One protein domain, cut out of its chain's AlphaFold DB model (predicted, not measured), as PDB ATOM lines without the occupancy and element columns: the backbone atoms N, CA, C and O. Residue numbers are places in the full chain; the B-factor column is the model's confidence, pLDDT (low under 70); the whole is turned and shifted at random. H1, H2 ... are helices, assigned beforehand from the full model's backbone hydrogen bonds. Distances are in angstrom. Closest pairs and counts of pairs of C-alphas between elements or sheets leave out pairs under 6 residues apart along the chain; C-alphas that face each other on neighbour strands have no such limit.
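Overview. This is residues 75 to 152 of the 152 residues of the protein "Hypothetical protein" of Prymnesium polylepis (UniProt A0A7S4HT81). H5 runs through the middle, between H1 on one side and the pair H3 and H4 on the other. H2 crosses H5 and links these levels, touching H1 with its residues 94 to 98 and H3 with its residues 100 to 104. The printed part has 78 residues with five named helices, H1 to H5 in order, and no named strand; the class is all helix. It is compact, with a radius of gyration of the C-alphas of 11.6 A, and rounded, spanning 28 by 27 by 23 A.

Along the chain. H1, residues 75 to 88, begins at C-alpha 75 (209.822, 192.468, 144.949) and is 19.7 A long. H2, residues 94 to 106, is 18.0 A long. H3 is residues 111 to 117 and H4 residues 123 to 132. H5, residues 136 to 151, is 22.8 A long and ends at C-alpha 151 (201.421, 216.852, 134.572).

Arrangement. H2 is the hub, touching three helices. Residues 77 to 81 of H1 touch residues 94 to 98 of H2, at a steep tilt of 59 degrees; the closest C-alphas, of Leu 77 and Arg 98, are 6.5 A apart. H2 touches H5 at 50 degrees, a steep tilt, opposite ways, closest at the C-alphas of Met 101 and Ala 140, 5.9 A. Residues 100 to 104 of H2 touch H3, closest at the C-alphas of Cys 103 and Val 114, 5.9 A. H1 and H5 touch, the same way, at a tilt of 36 degrees, only just steep; the C-alphas of Val 84 and Val 141 are closest, 5.5 A. H3 and H4 form a helical hairpin and only just touch, with 3 pairs of C-alphas within 8 A, closest at Val 111 and Ile 126, 6.8 A. H4 and H5 are near each other; H1 and H4 are apart. In H1, H2, H3, H4 and H5 every O i to N i+4 pair is within hydrogen-bond range.

Size, cuts and confidence. The C-alphas of Asn 108 and Leu 152, the farthest apart, are 30.8 A apart. The printed part has no cut, and the four links between helices are tight. The mean pLDDT of the printed part is 72.1; 27 residues are under 70, among them 127 to 137 and 147 to 152.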
ATOM      1  N   ASP A  75     208.436 192.010 144.838       74.56
ATOM      2  CA  ASP A  75     209.822 192.468 144.949       74.56
ATOM      3  C   ASP A  75     210.239 193.392 143.788       74.56
ATOM      4  O   ASP A  75     210.788 194.470 144.025       74.56
ATOM      5  N   MET A  76     209.905 193.043 142.538       72.31
ATOM      6  CA  MET A  76     210.200 193.881 141.363       72.31
ATOM      7  C   MET A  76     209.404 195.191 141.380       72.31
ATOM      8  O   MET A  76     209.939 196.263 141.066       72.31
ATOM      9  N   LEU A  77     208.130 195.122 141.777       81.12
ATOM     10  CA  LEU A  77     207.279 196.299 141.924       81.12
ATOM     11  C   LEU A  77     207.839 197.229 143.010       81.12
ATOM     12  O   LEU A  77     208.061 198.415 142.762       81.12
ATOM     13  N   GLN A  78     208.151 196.689 144.187       78.19
ATOM     14  CA  GLN A  78     208.674 197.453 145.316       78.19
ATOM     15  C   GLN A  78     210.063 198.048 145.026       78.19
ATOM     16  O   GLN A  78     210.331 199.202 145.384       78.19
ATOM     17  N   ALA A  79     210.937 197.318 144.323       82.12
ATOM     18  CA  ALA A  79     212.232 197.820 143.863       82.12
ATOM     19  C   ALA A  79     212.080 199.021 142.915       82.12
ATOM     20  O   ALA A  79     212.766 200.040 143.067       82.12
ATOM     21  N   THR A  80     211.125 198.939 141.990       82.44
ATOM     22  CA  THR A  80     210.837 199.995 141.011       82.44
ATOM     23  C   THR A  80     210.228 201.217 141.681       82.44
ATOM     24  O   THR A  80     210.698 202.334 141.458       82.44
ATOM     25  N   LEU A  81     209.264 201.027 142.583       82.00
ATOM     26  CA  LEU A  81     208.673 202.108 143.374       82.00
ATOM     27  C   LEU A  81     209.723 202.857 144.186       82.00
ATOM     28  O   LEU A  81     209.759 204.089 144.174       82.00
ATOM     29  N   ARG A  82     210.639 202.129 144.832       81.88
ATOM     30  CA  ARG A  82     211.763 202.726 145.558       81.88
ATOM     31  C   ARG A  82     212.654 203.552 144.626       81.88
ATOM     32  O   ARG A  82     213.076 204.652 144.989       81.88
ATOM     33  N   HIS A  83     212.919 203.064 143.416       83.38
ATOM     34  CA  HIS A  83     213.717 203.795 142.432       83.38
ATOM     35  C   HIS A  83     213.007 205.068 141.951       83.38
ATOM     36  O   HIS A  83     213.619 206.137 141.913       83.38
ATOM     37  N   VAL A  84     211.711 204.998 141.645       81.88
ATOM     38  CA  VAL A  84     210.935 206.179 141.245       81.88
ATOM     39  C   VAL A  84     210.868 207.189 142.388       81.88
ATOM     40  O   VAL A  84     211.136 208.365 142.162       81.88
ATOM     41  N   GLN A  85     210.607 206.751 143.622       80.69
ATOM     42  CA  GLN A  85     210.525 207.630 144.790       80.69
ATOM     43  C   GLN A  85     211.841 208.384 145.035       80.69
ATOM     44  O   GLN A  85     211.827 209.592 145.272       80.69
ATOM     45  N   THR A  86     212.989 207.706 144.909       82.25
ATOM     46  CA  THR A  86     214.305 208.357 145.063       82.25
ATOM     47  C   THR A  86     214.605 209.409 143.991       82.25
ATOM     48  O   THR A  86     215.371 210.331 144.263       82.25
ATOM     49  N   LYS A  87     214.004 209.315 142.796       78.06
ATOM     50  CA  LYS A  87     214.204 210.288 141.706       78.06
ATOM     51  C   LYS A  87     213.121 211.364 141.609       78.06
ATOM     52  O   LYS A  87     213.438 212.490 141.243       78.06
ATOM     53  N   SER A  88     211.872 211.025 141.919       71.31
ATOM     54  CA  SER A  88     210.715 211.927 141.858       71.31
ATOM     55  C   SER A  88     210.588 212.793 143.119       71.31
ATOM     56  O   SER A  88     210.041 213.891 143.075       71.31
ATOM     57  N   GLY A  89     211.078 212.308 144.268       65.75
ATOM     58  CA  GLY A  89     210.920 212.972 145.569       65.75
ATOM     59  C   GLY A  89     209.492 212.920 146.139       65.75
ATOM     60  O   GLY A  89     209.290 213.312 147.285       65.75
ATOM     61  N   SER A  90     208.525 212.407 145.371       63.97
ATOM     62  CA  SER A  90     207.135 212.148 145.768       63.97
ATOM     63  C   SER A  90     206.840 210.648 145.737       63.97
ATOM     64  O   SER A  90     207.522 209.903 145.029       63.97
ATOM     65  N   ALA A  91     205.842 210.202 146.508       64.25
ATOM     66  CA  ALA A  91     205.379 208.818 146.460       64.25
ATOM     67  C   ALA A  91     204.777 208.539 145.068       64.25
ATOM     68  O   ALA A  91     203.814 209.211 144.703       64.25
ATOM     69  N   PRO A  92     205.367 207.631 144.273       71.06
ATOM     70  CA  PRO A  92     204.802 207.262 142.984       71.06
ATOM     71  C   PRO A  92     203.509 206.470 143.170       71.06
ATOM     72  O   PRO A  92     203.401 205.686 144.112       71.06
ATOM     73  N   ASP A  93     202.559 206.645 142.257       78.69
ATOM     74  CA  ASP A  93     201.340 205.843 142.217       78.69
ATOM     75  C   ASP A  93     201.682 204.372 141.944       78.69
ATOM     76  O   ASP A  93     202.153 204.012 140.860       78.69
ATOM     77  N   GLU A  94     201.449 203.519 142.945       77.12
ATOM     78  CA  GLU A  94     201.747 202.082 142.883       77.12
ATOM     79  C   GLU A  94     200.961 201.387 141.769       77.12
ATOM     80  O   GLU A  94     201.508 200.552 141.048       77.12
ATOM     81  N   ASP A  95     199.709 201.806 141.582       78.81
ATOM     82  CA  ASP A  95     198.805 201.301 140.551       78.81
ATOM     83  C   ASP A  95     199.312 201.628 139.136       78.81
ATOM     84  O   ASP A  95     199.393 200.748 138.284       78.81
ATOM     85  N   LEU A  96     199.787 202.861 138.912       78.12
ATOM     86  CA  LEU A  96     200.362 203.283 137.631       78.12
ATOM     87  C   LEU A  96     201.636 202.498 137.300       78.12
ATOM     88  O   LEU A  96     201.815 202.046 136.171       78.12
ATOM     89  N   VAL A  97     202.527 202.332 138.279       81.50
ATOM     90  CA  VAL A  97     203.800 201.620 138.090       81.50
ATOM     91  C   VAL A  97     203.537 200.157 137.753       81.50
ATOM     92  O   VAL A  97     204.097 199.635 136.788       81.50
ATOM     93  N   ARG A  98     202.641 199.516 138.506       82.00
ATOM     94  CA  ARG A  98     202.223 198.138 138.270       82.00
ATOM     95  C   ARG A  98     201.574 197.977 136.897       82.00
ATOM     96  O   ARG A  98     201.989 197.112 136.131       82.00
ATOM     97  N   MET A  99     200.631 198.852 136.553       76.75
ATOM     98  CA  MET A  99     199.929 198.841 135.271       76.75
ATOM     99  C   MET A  99     200.899 198.979 134.086       76.75
ATOM    100  O   MET A  99     200.775 198.253 133.102       76.75
ATOM    101  N   VAL A 100     201.900 199.863 134.172       78.81
ATOM    102  CA  VAL A 100     202.907 200.049 133.110       78.81
ATOM    103  C   VAL A 100     203.809 198.822 132.971       78.81
ATOM    104  O   VAL A 100     204.096 198.395 131.853       78.81
ATOM    105  N   MET A 101     204.239 198.232 134.087       77.19
ATOM    106  CA  MET A 101     205.058 197.015 134.084       77.19
ATOM    107  C   MET A 101     204.300 195.813 133.521       77.19
ATOM    108  O   MET A 101     204.843 195.082 132.693       77.19
ATOM    109  N   GLU A 102     203.041 195.635 133.920       77.19
ATOM    110  CA  GLU A 102     202.171 194.588 133.388       77.19
ATOM    111  C   GLU A 102     201.897 194.797 131.898       77.19
ATOM    112  O   GLU A 102     201.947 193.836 131.135       77.19
ATOM    113  N   CYS A 103     201.671 196.036 131.456       74.19
ATOM    114  CA  CYS A 103     201.475 196.342 130.042       74.19
ATOM    115  C   CYS A 103     202.747 196.041 129.230       74.19
ATOM    116  O   CYS A 103     202.672 195.430 128.165       74.19
ATOM    117  N   TYR A 104     203.929 196.400 129.742       77.62
ATOM    118  CA  TYR A 104     205.210 196.088 129.101       77.62
ATOM    119  C   TYR A 104     205.462 194.581 128.995       77.62
ATOM    120  O   TYR A 104     205.901 194.100 127.948       77.62
ATOM    121  N   ALA A 105     205.140 193.830 130.050       75.31
ATOM    122  CA  ALA A 105     205.218 192.374 130.048       75.31
ATOM    123  C   ALA A 105     204.223 191.744 129.054       75.31
ATOM    124  O   ALA A 105     204.622 190.910 128.241       75.31
ATOM    125  N   GLN A 106     202.963 192.197 129.052       72.56
ATOM    126  CA  GLN A 106     201.903 191.712 128.154       72.56
ATOM    127  C   GLN A 106     202.219 191.952 126.676       72.56
ATOM    128  O   GLN A 106     201.888 191.128 125.829       72.56
ATOM    129  N   ASN A 107     202.901 193.052 126.365       71.69
ATOM    130  CA  ASN A 107     203.296 193.393 125.001       71.69
ATOM    131  C   ASN A 107     204.661 192.807 124.608       71.69
ATOM    132  O   ASN A 107     205.249 193.224 123.615       71.69
ATOM    133  N   ASN A 108     205.195 191.846 125.371       71.31
ATOM    134  CA  ASN A 108     206.468 191.183 125.078       71.31
ATOM    135  C   ASN A 108     207.649 192.180 124.937       71.31
ATOM    136  O   ASN A 108     208.583 191.957 124.160       71.31
ATOM    137  N   GLY A 109     207.596 193.295 125.678       70.31
ATOM    138  CA  GLY A 109     208.559 194.396 125.610       70.31
ATOM    139  C   GLY A 109     208.359 195.371 124.442       70.31
ATOM    140  O   GLY A 109     209.267 196.157 124.143       70.31
ATOM    141  N   ASP A 110     207.213 195.333 123.760       76.81
ATOM    142  CA  ASP A 110     206.876 196.272 122.691       76.81
ATOM    143  C   ASP A 110     206.470 197.642 123.259       76.81
ATOM    144  O   ASP A 110     205.414 197.818 123.860       76.81
ATOM    145  N   VAL A 111     207.359 198.626 123.106       74.06
ATOM    146  CA  VAL A 111     207.181 199.973 123.674       74.06
ATOM    147  C   VAL A 111     206.137 200.776 122.904       74.06
ATOM    148  O   VAL A 111     205.460 201.602 123.509       74.06
ATOM    149  N   GLU A 112     205.977 200.530 121.602       78.62
ATOM    150  CA  GLU A 112     204.958 201.200 120.790       78.62
ATOM    151  C   GLU A 112     203.554 200.828 121.250       78.62
ATOM    152  O   GLU A 112     202.736 201.716 121.479       78.62
ATOM    153  N   ALA A 113     203.291 199.536 121.448       76.06
ATOM    154  CA  ALA A 113     201.996 199.063 121.912       76.06
ATOM    155  C   ALA A 113     201.663 199.575 123.321       76.06
ATOM    156  O   ALA A 113     200.537 200.002 123.573       76.06
ATOM    157  N   VAL A 114     202.653 199.607 124.220       76.19
ATOM    158  CA  VAL A 114     202.477 200.114 125.589       76.19
ATOM    159  C   VAL A 114     202.199 201.614 125.582       76.19
ATOM    160  O   VAL A 114     201.177 202.046 126.101       76.19
ATOM    161  N   MET A 115     203.061 202.423 124.958       73.62
ATOM    162  CA  MET A 115     202.884 203.883 124.895       73.62
ATOM    163  C   MET A 115     201.586 204.249 124.157       73.62
ATOM    164  O   MET A 115     200.847 205.125 124.606       73.62
ATOM    165  N   GLY A 116     201.263 203.521 123.082       71.31
ATOM    166  CA  GLY A 116     200.021 203.669 122.328       71.31
ATOM    167  C   GLY A 116     198.774 203.357 123.154       71.31
ATOM    168  O   GLY A 116     197.781 204.075 123.037       71.31
ATOM    169  N   ALA A 117     198.828 202.361 124.046       68.81
ATOM    170  CA  ALA A 117     197.740 202.062 124.981       68.81
ATOM    171  C   ALA A 117     197.495 203.202 125.988       68.81
ATOM    172  O   ALA A 117     196.356 203.430 126.393       68.81
ATOM    173  N   PHE A 118     198.540 203.956 126.343       69.81
ATOM    174  CA  PHE A 118     198.448 205.139 127.208       69.81
ATOM    175  C   PHE A 118     198.175 206.450 126.455       69.81
ATOM    176  O   PHE A 118     197.973 207.485 127.092       69.81
ATOM    177  N   GLY A 119     198.138 206.425 125.117       68.38
ATOM    178  CA  GLY A 119     197.991 207.623 124.285       68.38
ATOM    179  C   GLY A 119     199.193 208.575 124.359       68.38
ATOM    180  O   GLY A 119     199.055 209.755 124.038       68.38
ATOM    181  N   GLU A 120     200.348 208.075 124.802       68.88
ATOM    182  CA  GLU A 120     201.607 208.816 124.870       68.88
ATOM    183  C   GLU A 120     202.389 208.635 123.567       68.88
ATOM    184  O   GLU A 120     202.349 207.573 122.944       68.88
ATOM    185  N   ASP A 121     203.118 209.670 123.146       72.25
ATOM    186  CA  ASP A 121     203.875 209.614 121.896       72.25
ATOM    187  C   ASP A 121     205.092 208.678 122.038       72.25
ATOM    188  O   ASP A 121     206.015 208.983 122.805       72.25
ATOM    189  N   PRO A 122     205.134 207.541 121.314       67.88
ATOM    190  CA  PRO A 122     206.154 206.516 121.505       67.88
ATOM    191  C   PRO A 122     207.558 206.971 121.088       67.88
ATOM    192  O   PRO A 122     208.538 206.354 121.507       67.88
ATOM    193  N   SER A 123     207.688 208.056 120.312       73.56
ATOM    194  CA  SER A 123     208.939 208.446 119.649       73.56
ATOM    195  C   SER A 123     210.098 208.627 120.629       73.56
ATOM    196  O   SER A 123     211.197 208.128 120.393       73.56
ATOM    197  N   ILE A 124     209.850 209.272 121.776       69.31
ATOM    198  CA  ILE A 124     210.897 209.517 122.785       69.31
ATOM    199  C   ILE A 124     211.331 208.218 123.475       69.31
ATOM    200  O   ILE A 124     212.513 208.047 123.789       69.31
ATOM    201  N   ALA A 125     210.402 207.293 123.719       66.94
ATOM    202  CA  ALA A 125     210.737 206.031 124.365       66.94
ATOM    203  C   ALA A 125     211.434 205.056 123.409       66.94
ATOM    204  O   ALA A 125     212.350 204.364 123.846       66.94
ATOM    205  N   ILE A 126     211.063 205.038 122.123       70.88
ATOM    206  CA  ILE A 126     211.751 204.248 121.092       70.88
ATOM    207  C   ILE A 126     213.191 204.745 120.920       70.88
ATOM    208  O   ILE A 126     214.117 203.937 120.966       70.88
ATOM    209  N   GLU A 127     213.396 206.063 120.798       69.81
ATOM    210  CA  GLU A 127     214.730 206.657 120.625       69.81
ATOM    211  C   GLU A 127     215.647 206.330 121.815       69.81
ATOM    212  O   GLU A 127     216.804 205.934 121.649       69.81
ATOM    213  N   LYS A 128     215.114 206.393 123.042       65.56
ATOM    214  CA  LYS A 128     215.862 205.976 124.232       65.56
ATOM    215  C   LYS A 128     216.069 204.460 124.311       65.56
ATOM    216  O   LYS A 128     217.117 204.043 124.795       65.56
ATOM    217  N   LYS A 129     215.105 203.636 123.880       64.44
ATOM    218  CA  LYS A 129     215.204 202.164 123.929       64.44
ATOM    219  C   LYS A 129     216.331 201.658 123.038       64.44
ATOM    220  O   LYS A 129     217.130 200.849 123.506       64.44
ATOM    221  N   ASP A 130     216.416 202.165 121.809       63.34
ATOM    222  CA  ASP A 130     217.473 201.812 120.851       63.34
ATOM    223  C   ASP A 130     218.860 202.230 121.363       63.34
ATOM    224  O   ASP A 130     219.829 201.479 121.269       63.34
ATOM    225  N   SER A 131     218.941 203.391 122.021       59.03
ATOM    226  CA  SER A 131     220.206 203.907 122.542       59.03
ATOM    227  C   SER A 131     220.661 203.287 123.871       59.03
ATOM    228  O   SER A 131     221.844 203.413 124.197       59.03
ATOM    229  N   MET A 132     219.768 202.697 124.678       54.19
ATOM    230  CA  MET A 132     220.074 202.361 126.080       54.19
ATOM    231  C   MET A 132     219.748 200.927 126.515       54.19
ATOM    232  O   MET A 132     220.215 200.547 127.583       54.19
ATOM    233  N   GLY A 133     219.023 200.130 125.718       53.59
ATOM    234  CA  GLY A 133     218.716 198.727 126.032       53.59
ATOM    235  C   GLY A 133     217.980 198.568 127.367       53.59
ATOM    236  O   GLY A 133     218.598 198.294 128.390       53.59
ATOM    237  N   PHE A 134     216.662 198.768 127.380       62.59
ATOM    238  CA  PHE A 134     215.892 198.742 128.629       62.59
ATOM    239  C   PHE A 134     215.334 197.362 128.989       62.59
ATOM    240  O   PHE A 134     214.656 196.723 128.183       62.59
ATOM    241  N   ASP A 135     215.512 196.987 130.256       66.88
ATOM    242  CA  ASP A 135     214.671 196.031 130.978       66.88
ATOM    243  C   ASP A 135     213.363 196.696 131.458       66.88
ATOM    244  O   ASP A 135     213.295 197.921 131.621       66.88
ATOM    245  N   ALA A 136     212.324 195.892 131.721       66.12
ATOM    246  CA  ALA A 136     210.978 196.350 132.098       66.12
ATOM    247  C   ALA A 136     210.967 197.346 133.277       66.12
ATOM    248  O   ALA A 136     210.218 198.323 133.267       66.12
ATOM    249  N   GLU A 137     211.845 197.139 134.261       69.38
ATOM    250  CA  GLU A 137     211.994 198.016 135.427       69.38
ATOM    251  C   GLU A 137     212.479 199.418 135.039       69.38
ATOM    252  O   GLU A 137     211.902 200.423 135.451       69.38
ATOM    253  N   HIS A 138     213.508 199.517 134.194       74.94
ATOM    254  CA  HIS A 138     214.039 200.811 133.761       74.94
ATOM    255  C   HIS A 138     213.047 201.590 132.900       74.94
ATOM    256  O   HIS A 138     212.979 202.822 133.012       74.94
ATOM    257  N   PHE A 139     212.299 200.880 132.052       77.19
ATOM    258  CA  PHE A 139     211.235 201.472 131.253       77.19
ATOM    259  C   PHE A 139     210.145 202.051 132.158       77.19
ATOM    260  O   PHE A 139     209.864 203.245 132.068       77.19
ATOM    261  N   ALA A 140     209.617 201.258 133.096       75.25
ATOM    262  CA  ALA A 140     208.586 201.701 134.030       75.25
ATOM    263  C   ALA A 140     209.037 202.906 134.873       75.25
ATOM    264  O   ALA A 140     208.300 203.884 134.991       75.25
ATOM    265  N   VAL A 141     210.278 202.901 135.382       79.06
ATOM    266  CA  VAL A 141     210.831 204.037 136.140       79.06
ATOM    267  C   VAL A 141     210.835 205.320 135.307       79.06
ATOM    268  O   VAL A 141     210.400 206.367 135.780       79.06
ATOM    269  N   ASN A 142     211.346 205.268 134.073       78.31
ATOM    270  CA  ASN A 142     211.445 206.459 133.226       78.31
ATOM    271  C   ASN A 142     210.082 206.925 132.716       78.31
ATOM    272  O   ASN A 142     209.869 208.133 132.639       78.31
ATOM    273  N   PHE A 143     209.185 205.994 132.394       78.19
ATOM    274  CA  PHE A 143     207.823 206.293 131.968       78.19
ATOM    275  C   PHE A 143     207.089 207.073 133.057       78.19
ATOM    276  O   PHE A 143     206.638 208.187 132.821       78.19
ATOM    277  N   VAL A 144     207.087 206.555 134.286       77.38
ATOM    278  CA  VAL A 144     206.427 207.201 135.425       77.38
ATOM    279  C   VAL A 144     207.055 208.570 135.721       77.38
ATOM    280  O   VAL A 144     206.342 209.559 135.859       77.38
ATOM    281  N   LEU A 145     208.392 208.683 135.739       76.69
ATOM    282  CA  LEU A 145     209.074 209.973 135.936       76.69
ATOM    283  C   LEU A 145     208.780 210.995 134.822       76.69
ATOM    284  O   LEU A 145     208.687 212.193 135.099       76.69
ATOM    285  N   GLY A 146     208.660 210.542 133.571       71.62
ATOM    286  CA  GLY A 146     208.273 211.371 132.430       71.62
ATOM    287  C   GLY A 146     206.827 211.849 132.543       71.62
ATOM    288  O   GLY A 146     206.571 213.049 132.449       71.62
ATOM    289  N   TYR A 147     205.920 210.926 132.863       68.06
ATOM    290  CA  TYR A 147     204.500 211.181 133.083       68.06
ATOM    291  C   TYR A 147     204.271 212.242 134.173       68.06
ATOM    292  O   TYR A 147     203.533 213.208 133.970       68.06
ATOM    293  N   PHE A 148     204.986 212.144 135.303       61.47
ATOM    294  CA  PHE A 148     204.927 213.150 136.372       61.47
ATOM    295  C   PHE A 148     205.453 214.530 135.946       61.47
ATOM    296  O   PHE A 148     204.916 215.542 136.389       61.47
ATOM    297  N   LYS A 149     206.475 214.612 135.077       60.56
ATOM    298  CA  LYS A 149     207.001 215.903 134.586       60.56
ATOM    299  C   LYS A 149     206.067 216.619 133.609       60.56
ATOM    300  O   LYS A 149     206.197 217.827 133.468       60.56
ATOM    301  N   VAL A 150     205.194 215.898 132.909       56.34
ATOM    302  CA  VAL A 150     204.246 216.476 131.937       56.34
ATOM    303  C   VAL A 150     202.981 217.021 132.621       56.34
ATOM    304  O   VAL A 150     202.307 217.889 132.070       56.34
ATOM    305  N   ARG A 151     202.658 216.537 133.829       48.69
ATOM    306  CA  ARG A 151     201.421 216.852 134.572       48.69
ATOM    307  C   ARG A 151     201.580 217.846 135.738       48.69
ATOM    308  O   ARG A 151     200.564 218.176 136.349       48.69
ATOM    309  N   LEU A 152     202.798 218.311 136.039       43.56
ATOM    310  CA  LEU A 152     203.114 219.343 137.046       43.56
ATOM    311  C   LEU A 152     203.516 220.659 136.372       43.56
ATOM    312  O   LEU A 152     203.062 221.718 136.859       43.56
TER     313      LEU A 152